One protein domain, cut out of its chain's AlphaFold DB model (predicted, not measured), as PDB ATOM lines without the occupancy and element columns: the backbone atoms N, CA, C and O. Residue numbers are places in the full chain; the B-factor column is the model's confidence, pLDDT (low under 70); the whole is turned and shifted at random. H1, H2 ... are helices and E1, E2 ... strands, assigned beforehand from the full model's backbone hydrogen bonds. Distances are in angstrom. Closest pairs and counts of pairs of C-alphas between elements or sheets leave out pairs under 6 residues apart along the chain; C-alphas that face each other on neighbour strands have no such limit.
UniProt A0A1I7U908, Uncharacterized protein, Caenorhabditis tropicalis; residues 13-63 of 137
ATOM      1  N   SER A  13      45.658 143.534  31.452       85.44
ATOM      2  CA  SER A  13      45.812 143.275  32.880       85.44
ATOM      3  C   SER A  13      45.799 141.777  33.141       85.44
ATOM      4  O   SER A  13      44.903 141.062  32.695       85.44
ATOM      5  N   TYR A  14      46.776 141.319  33.907       88.56
ATOM      6  CA  TYR A  14      46.919 139.946  34.355       88.56
ATOM      7  C   TYR A  14      46.725 139.889  35.863       88.56
ATOM      8  O   TYR A  14      47.227 140.733  36.609       88.56
ATOM      9  N   LEU A  15      45.985 138.874  36.298       90.31
ATOM     10  CA  LEU A  15      45.689 138.618  37.695       90.31
ATOM     11  C   LEU A  15      46.343 137.301  38.108       90.31
ATOM     12  O   LEU A  15      45.986 136.239  37.600       90.31
ATOM     13  N   PHE A  16      47.277 137.375  39.047       92.56
ATOM     14  CA  PHE A  16      47.894 136.223  39.685       92.56
ATOM     15  C   PHE A  16      47.184 135.955  41.003       92.56
ATOM     16  O   PHE A  16      47.096 136.834  41.862       92.56
ATOM     17  N   VAL A  17      46.673 134.738  41.160       94.25
ATOM     18  CA  VAL A  17      45.919 134.325  42.342       94.25
ATOM     19  C   VAL A  17      46.607 133.121  42.956       94.25
ATOM     20  O   VAL A  17      46.714 132.075  42.319       94.25
ATOM     21  N   LEU A  18      47.052 133.262  44.202       95.25
ATOM     22  CA  LEU A  18      47.571 132.152  44.987       95.25
ATOM     23  C   LEU A  18      46.448 131.598  45.858       95.25
ATOM     24  O   LEU A  18      45.884 132.309  46.697       95.25
ATOM     25  N   LEU A  19      46.138 130.320  45.663       94.62
ATOM     26  CA  LEU A  19      45.138 129.595  46.433       94.62
ATOM     27  C   LEU A  19      45.826 128.562  47.328       94.62
ATOM     28  O   LEU A  19      46.709 127.843  46.870       94.62
ATOM     29  N   SER A  20      45.413 128.478  48.592       94.12
ATOM     30  CA  SER A  20      45.841 127.430  49.513       94.12
ATOM     31  C   SER A  20      44.888 126.249  49.440       94.12
ATOM     32  O   SER A  20      43.660 126.394  49.419       94.12
ATOM     33  N   GLN A  21      45.495 125.073  49.401       92.81
ATOM     34  CA  GLN A  21      44.827 123.788  49.382       92.81
ATOM     35  C   GLN A  21      44.676 123.262  50.818       92.81
ATOM     36  O   GLN A  21      45.625 123.371  51.600       92.81
ATOM     37  N   PRO A  22      43.513 122.703  51.202       91.69
ATOM     38  CA  PRO A  22      43.382 122.040  52.492       91.69
ATOM     39  C   PRO A  22      44.270 120.791  52.541       91.69
ATOM     40  O   PRO A  22      44.425 120.089  51.545       91.69
ATOM     41  N   SER A  23      44.820 120.483  53.717       88.56
ATOM     42  CA  SER A  23      45.741 119.353  53.925       88.56
ATOM     43  C   SER A  23      45.135 117.981  53.610       88.56
ATOM     44  O   SER A  23      45.869 117.022  53.394       88.56
ATOM     45  N   THR A  24      43.805 117.878  53.580       89.38
ATOM     46  CA  THR A  24      43.063 116.655  53.249       89.38
ATOM     47  C   THR A  24      42.930 116.403  51.748       89.38
ATOM     48  O   THR A  24      42.606 115.288  51.344       89.38
ATOM     49  N   LEU A  25      43.145 117.419  50.911       85.75
ATOM     50  CA  LEU A  25      43.036 117.292  49.463       85.75
ATOM     51  C   LEU A  25      44.361 116.743  48.921       85.75
ATOM     52  O   LEU A  25      45.424 117.274  49.236       85.75
ATOM     53  N   GLN A  26      44.308 115.707  48.082       85.94
ATOM     54  CA  GLN A  26      45.463 115.300  47.274       85.94
ATOM     55  C   GLN A  26      45.728 116.317  46.158       85.94
ATOM     56  O   GLN A  26      44.874 117.152  45.859       85.94
ATOM     57  N   SER A  27      46.917 116.273  45.549       83.94
ATOM     58  CA  SER A  27      47.266 117.160  44.432       83.94
ATOM     59  C   SER A  27      46.147 117.196  43.391       83.94
ATOM     60  O   SER A  27      45.689 116.153  42.922       83.94
ATOM     61  N   LEU A  28      45.706 118.400  43.032       81.06
ATOM     62  CA  LEU A  28      44.744 118.571  41.952       81.06
ATOM     63  C   LEU A  28      45.389 118.183  40.623       81.06
ATOM     64  O   LEU A  28      46.562 118.476  40.384       81.06
ATOM     65  N   GLN A  29      44.609 117.546  39.754       80.69
ATOM     66  CA  GLN A  29      45.032 117.343  38.373       80.69
ATOM     67  C   GLN A  29      45.177 118.703  37.677       80.69
ATOM     68  O   GLN A  29      44.405 119.624  37.982       80.69
ATOM     69  N   PRO A  30      46.130 118.854  36.744       78.25
ATOM     70  CA  PRO A  30      46.265 120.067  35.953       78.25
ATOM     71  C   PRO A  30      44.927 120.442  35.302       78.25
ATOM     72  O   PRO A  30      44.413 119.751  34.428       78.25
ATOM     73  N   PHE A  31      44.335 121.556  35.735       74.12
ATOM     74  CA  PHE A  31      43.001 121.955  35.270       74.12
ATOM     75  C   PHE A  31      42.980 122.356  33.782       74.12
ATOM     76  O   PHE A  31      41.934 122.334  33.133       74.12
ATOM     77  N   CYS A  32      44.137 122.747  33.251       70.25
ATOM     78  CA  CYS A  32      44.308 123.344  31.932       70.25
ATOM     79  C   CYS A  32      45.528 122.756  31.207       70.25
ATOM     80  O   CYS A  32      46.410 123.480  30.753       70.25
ATOM     81  N   GLU A  33      45.613 121.434  31.101       62.41
ATOM     82  CA  GLU A  33      46.629 120.793  30.260       62.41
ATOM     83  C   GLU A  33      46.198 120.898  28.784       62.41
ATOM     84  O   GLU A  33      45.405 120.108  28.289       62.41
ATOM     85  N   GLY A  34      46.594 121.978  28.101       60.59
ATOM     86  CA  GLY A  34      46.297 122.211  26.675       60.59
ATOM     87  C   GLY A  34      44.869 122.679  26.335       60.59
ATOM     88  O   GLY A  34      44.662 123.296  25.297       60.59
ATOM     89  N   MET A  35      43.896 122.491  27.230       59.00
ATOM     90  CA  MET A  35      42.470 122.830  27.013       59.00
ATOM     91  C   MET A  35      42.102 124.294  27.330       59.00
ATOM     92  O   MET A  35      40.937 124.694  27.250       59.00
ATOM     93  N   CYS A  36      43.073 125.102  27.758       70.19
ATOM     94  CA  CYS A  36      42.817 126.457  28.254       70.19
ATOM     95  C   CYS A  36      42.317 127.417  27.159       70.19
ATOM     96  O   CYS A  36      41.506 128.295  27.444       70.19
ATOM     97  N   GLU A  37      42.728 127.209  25.906       64.44
ATOM     98  CA  GLU A  37      42.264 128.003  24.757       64.44
ATOM     99  C   GLU A  37      40.811 127.675  24.361       64.44
ATOM    100  O   GLU A  37      40.054 128.562  23.957       64.44
ATOM    101  N   GLU A  38      40.371 126.425  24.537       65.56
ATOM    102  CA  GLU A  38      38.972 126.035  24.312       65.56
ATOM    103  C   GLU A  38      38.057 126.578  25.416       65.56
ATOM    104  O   GLU A  38      36.935 127.037  25.168       65.56
ATOM    105  N   ARG A  39      38.556 126.592  26.656       68.38
ATOM    106  CA  ARG A  39      37.858 127.136  27.822       68.38
ATOM    107  C   ARG A  39      37.992 128.657  27.861       68.38
ATOM    108  O   ARG A  39      38.643 129.228  28.726       68.38
ATOM    109  N   LYS A  40      37.256 129.334  26.973       69.00
ATOM    110  CA  LYS A  40      37.191 130.808  26.837       69.00
ATOM    111  C   LYS A  40      36.903 131.584  28.136       69.00
ATOM    112  O   LYS A  40      37.037 132.807  28.150       69.00
ATOM    113  N   LYS A  41      36.421 130.923  29.196       80.06
ATOM    114  CA  LYS A  41      36.082 131.534  30.488       80.06
ATOM    115  C   LYS A  41      36.518 130.629  31.639       80.06
ATOM    116  O   LYS A  41      36.090 129.480  31.718       80.06
ATOM    117  N   PHE A  42      37.276 131.192  32.575       85.25
ATOM    118  CA  PHE A  42      37.588 130.574  33.861       85.25
ATOM    119  C   PHE A  42      36.797 131.269  34.973       85.25
ATOM    120  O   PHE A  42      36.814 132.495  35.080       85.25
ATOM    121  N   ARG A  43      36.075 130.495  35.788       88.00
ATOM    122  CA  ARG A  43      35.285 131.006  36.919       88.00
ATOM    123  C   ARG A  43      36.002 130.672  38.225       88.00
ATOM    124  O   ARG A  43      35.788 129.597  38.780       88.00
ATOM    125  N   LEU A  44      36.839 131.596  38.699       90.31
ATOM    126  CA  LEU A  44      37.675 131.416  39.892       90.31
ATOM    127  C   LEU A  44      36.863 131.008  41.132       90.31
ATOM    128  O   LEU A  44      37.228 130.061  41.819       90.31
ATOM    129  N   GLU A  45      35.743 131.676  41.394       91.50
ATOM    130  CA  GLU A  45      34.903 131.417  42.572       91.50
ATOM    131  C   GLU A  45      34.323 130.007  42.574       91.50
ATOM    132  O   GLU A  45      34.369 129.331  43.600       91.50
ATOM    133  N   LEU A  46      33.865 129.532  41.413       90.81
ATOM    134  CA  LEU A  46      33.377 128.164  41.267       90.81
ATOM    135  C   LEU A  46      34.513 127.154  41.479       90.81
ATOM    136  O   LEU A  46      34.334 126.172  42.191       90.81
ATOM    137  N   PHE A  47      35.694 127.427  40.916       90.44
ATOM    138  CA  PHE A  47      36.876 126.580  41.089       90.44
ATOM    139  C   PHE A  47      37.308 126.492  42.563       90.44
ATOM    140  O   PHE A  47      37.579 125.405  43.071       90.44
ATOM    141  N   LYS A  48      37.300 127.622  43.283       93.38
ATOM    142  CA  LYS A  48      37.581 127.671  44.723       93.38
ATOM    143  C   LYS A  48      36.575 126.850  45.524       93.38
ATOM    144  O   LYS A  48      36.985 126.060  46.367       93.38
ATOM    145  N   GLN A  49      35.279 127.018  45.250       93.31
ATOM    146  CA  GLN A  49      34.210 126.296  45.944       93.31
ATOM    147  C   GLN A  49      34.288 124.786  45.704       93.31
ATOM    148  O   GLN A  49      34.251 124.018  46.660       93.31
ATOM    149  N   GLN A  50      34.458 124.365  44.449       91.50
ATOM    150  CA  GLN A  50      34.495 122.953  44.065       91.50
ATOM    151  C   GLN A  50      35.648 122.185  44.726       91.50
ATOM    152  O   GLN A  50      35.499 121.008  45.045       91.50
ATOM    153  N   HIS A  51      36.789 122.841  44.940       91.25
ATOM    154  CA  HIS A  51      37.994 122.211  45.487       91.25
ATOM    155  C   HIS A  51      38.309 122.630  46.932       91.25
ATOM    156  O   HIS A  51      39.367 122.287  47.456       91.25
ATOM    157  N   GLY A  52      37.415 123.380  47.587       93.50
ATOM    158  CA  GLY A  52      37.617 123.860  48.956       93.50
ATOM    159  C   GLY A  52      38.854 124.752  49.130       93.50
ATOM    160  O   GLY A  52      39.459 124.760  50.202       93.50
ATOM    161  N   LEU A  53      39.256 125.477  48.083       94.38
ATOM    162  CA  LEU A  53      40.475 126.287  48.076       94.38
ATOM    163  C   LEU A  53      40.247 127.651  48.727       94.38
ATOM    164  O   LEU A  53      39.205 128.288  48.543       94.38
ATOM    165  N   ARG A  54      41.263 128.149  49.433       94.44
ATOM    166  CA  ARG A  54      41.221 129.453  50.107       94.44
ATOM    167  C   ARG A  54      42.128 130.458  49.412       94.44
ATOM    168  O   ARG A  54      43.245 130.139  49.022       94.44
ATOM    169  N   LEU A  55      41.659 131.694  49.251       95.25
ATOM    170  CA  LEU A  55      42.497 132.764  48.708       95.25
ATOM    171  C   LEU A  55      43.620 133.083  49.700       95.25
ATOM    172  O   LEU A  55      43.337 133.345  50.864       95.25
ATOM    173  N   SER A  56      44.867 133.055  49.233       96.31
ATOM    174  CA  SER A  56      46.048 133.321  50.068       96.31
ATOM    175  C   SER A  56      46.731 134.627  49.689       96.31
ATOM    176  O   SER A  56      47.070 135.416  50.562       96.31
ATOM    177  N   ALA A  57      46.909 134.876  48.392       96.69
ATOM    178  CA  ALA A  57      47.487 136.120  47.899       96.69
ATOM    179  C   ALA A  57      46.950 136.467  46.510       96.69
ATOM    180  O   ALA A  57      46.460 135.603  45.775       96.69
ATOM    181  N   LEU A  58      47.064 137.744  46.159       95.75
ATOM    182  CA  LEU A  58      46.651 138.285  44.874       95.75
ATOM    183  C   LEU A  58      47.678 139.318  44.418       95.75
ATOM    184  O   LEU A  58      48.130 140.138  45.213       95.75
ATOM    185  N   SER A  59      48.043 139.267  43.143       95.06
ATOM    186  CA  SER A  59      48.928 140.245  42.516       95.06
ATOM    187  C   SER A  59      48.402 140.604  41.135       95.06
ATOM    188  O   SER A  59      47.925 139.742  40.394       95.06
ATOM    189  N   THR A  60      48.467 141.886  40.793       93.38
ATOM    190  CA  THR A  60      48.034 142.414  39.502       93.38
ATOM    191  C   THR A  60      49.221 142.998  38.762       93.38
ATOM    192  O   THR A  60      50.021 143.747  39.318       93.38
ATOM    193  N   VAL A  61      49.329 142.658  37.482       92.06
ATOM    194  CA  VAL A  61      50.359 143.200  36.594       92.06
ATOM    195  C   VAL A  61      49.694 143.622  35.299       92.06
ATOM    196  O   VAL A  61      48.928 142.860  34.716       92.06
ATOM    197  N   SER A  62      50.009 144.821  34.831       89.62
ATOM    198  CA  SER A  62      49.570 145.302  33.525       89.62
ATOM    199  C   SER A  62      50.743 145.271  32.560       89.62
ATOM    200  O   SER A  62      51.829 145.742  32.886       89.62
ATOM    201  N   SER A  63      50.517 144.722  31.371       87.38
ATOM    202  CA  SER A  63      51.476 144.745  30.271       87.38
ATOM    203  C   SER A  63      50.930 145.622  29.156       87.38
ATOM    204  O   SER A  63      49.770 145.481  28.765       87.38
TER     205      SER A  63
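This is residues 13 to 63 of the 137 residues of an uncharacterized protein of Caenorhabditis tropicalis (UniProt A0A1I7U908). Picture a long two-stranded antiparallel ribbon, E1 and E2, with a wide, open loop that leaves one end of it and comes back through a single short helix, H1, close to that same end. Residues 32 to 43 of the loop stick out and stand free; H1 then leads by a tight link into E2, which bends as it runs back along E1. The printed part has 51 residues with one named helix and two named strands, in the order E1, H1, E2, and the sheet's order is E1 - E2. The class is mixed, helices and strands, with 25 residues in named elements, under half of those printed. The whole is loose, with a radius of gyration of the C-alphas of 12.4 A and spans of 37 by 25 by 16 A.

Start at Ser 13 with strand E1, residues 13 to 20, and look for its neighbour, strand E2, residues 54 to 63. They are antiparallel, with 162 degrees between their N-to-C directions. C-alphas 13 and 62 face each other at 4.3 A, and near the other end C-alphas 20 and 54 do so at 5.1 A. Check the backbone there: N 14 and O 61 are 2.8 A apart, and N 54 and O 20 are 3.0 A apart, both within hydrogen-bond range. E2 bends by 52 degrees at residue 57; close by, N 56 and N 57 are 2.8 A and 3.2 A from O 18. Next look at helix H1, residues 44 to 50. Its closest C-alpha pair with E1 is that of Leu 19 and Lys 48, 8.0 A apart, and with E2 that of Lys 48 and Arg 54, 6.7 A apart. In H1 every O i to N i+4 pair is within hydrogen-bond range.

Find C-alpha 13 at (45.812, 143.275, 32.880); from there E1 runs 23.0 A to C-alpha 20. Go on through residues 21 to 43, which hold no named element, to C-alpha 44 at (37.675, 131.416, 39.892), where H1 begins; it measures 10.0 A to C-alpha 50. After three residues E2 begins at Arg 54 and runs 27.1 A to C-alpha 63 at (51.476, 144.745, 30.271).

The two C-alphas farthest apart are those of Thr 24 and Ser 63, at 37.3 A, while the first and last printed C-alphas are 6.4 A apart. The printed part has no cut. The link from E1 to H1 is long, with 23 residues. The mean pLDDT of the printed part is 85.6; look for values under 70 at residues 33 to 35 and 37 to 40, within the stretch that stands free.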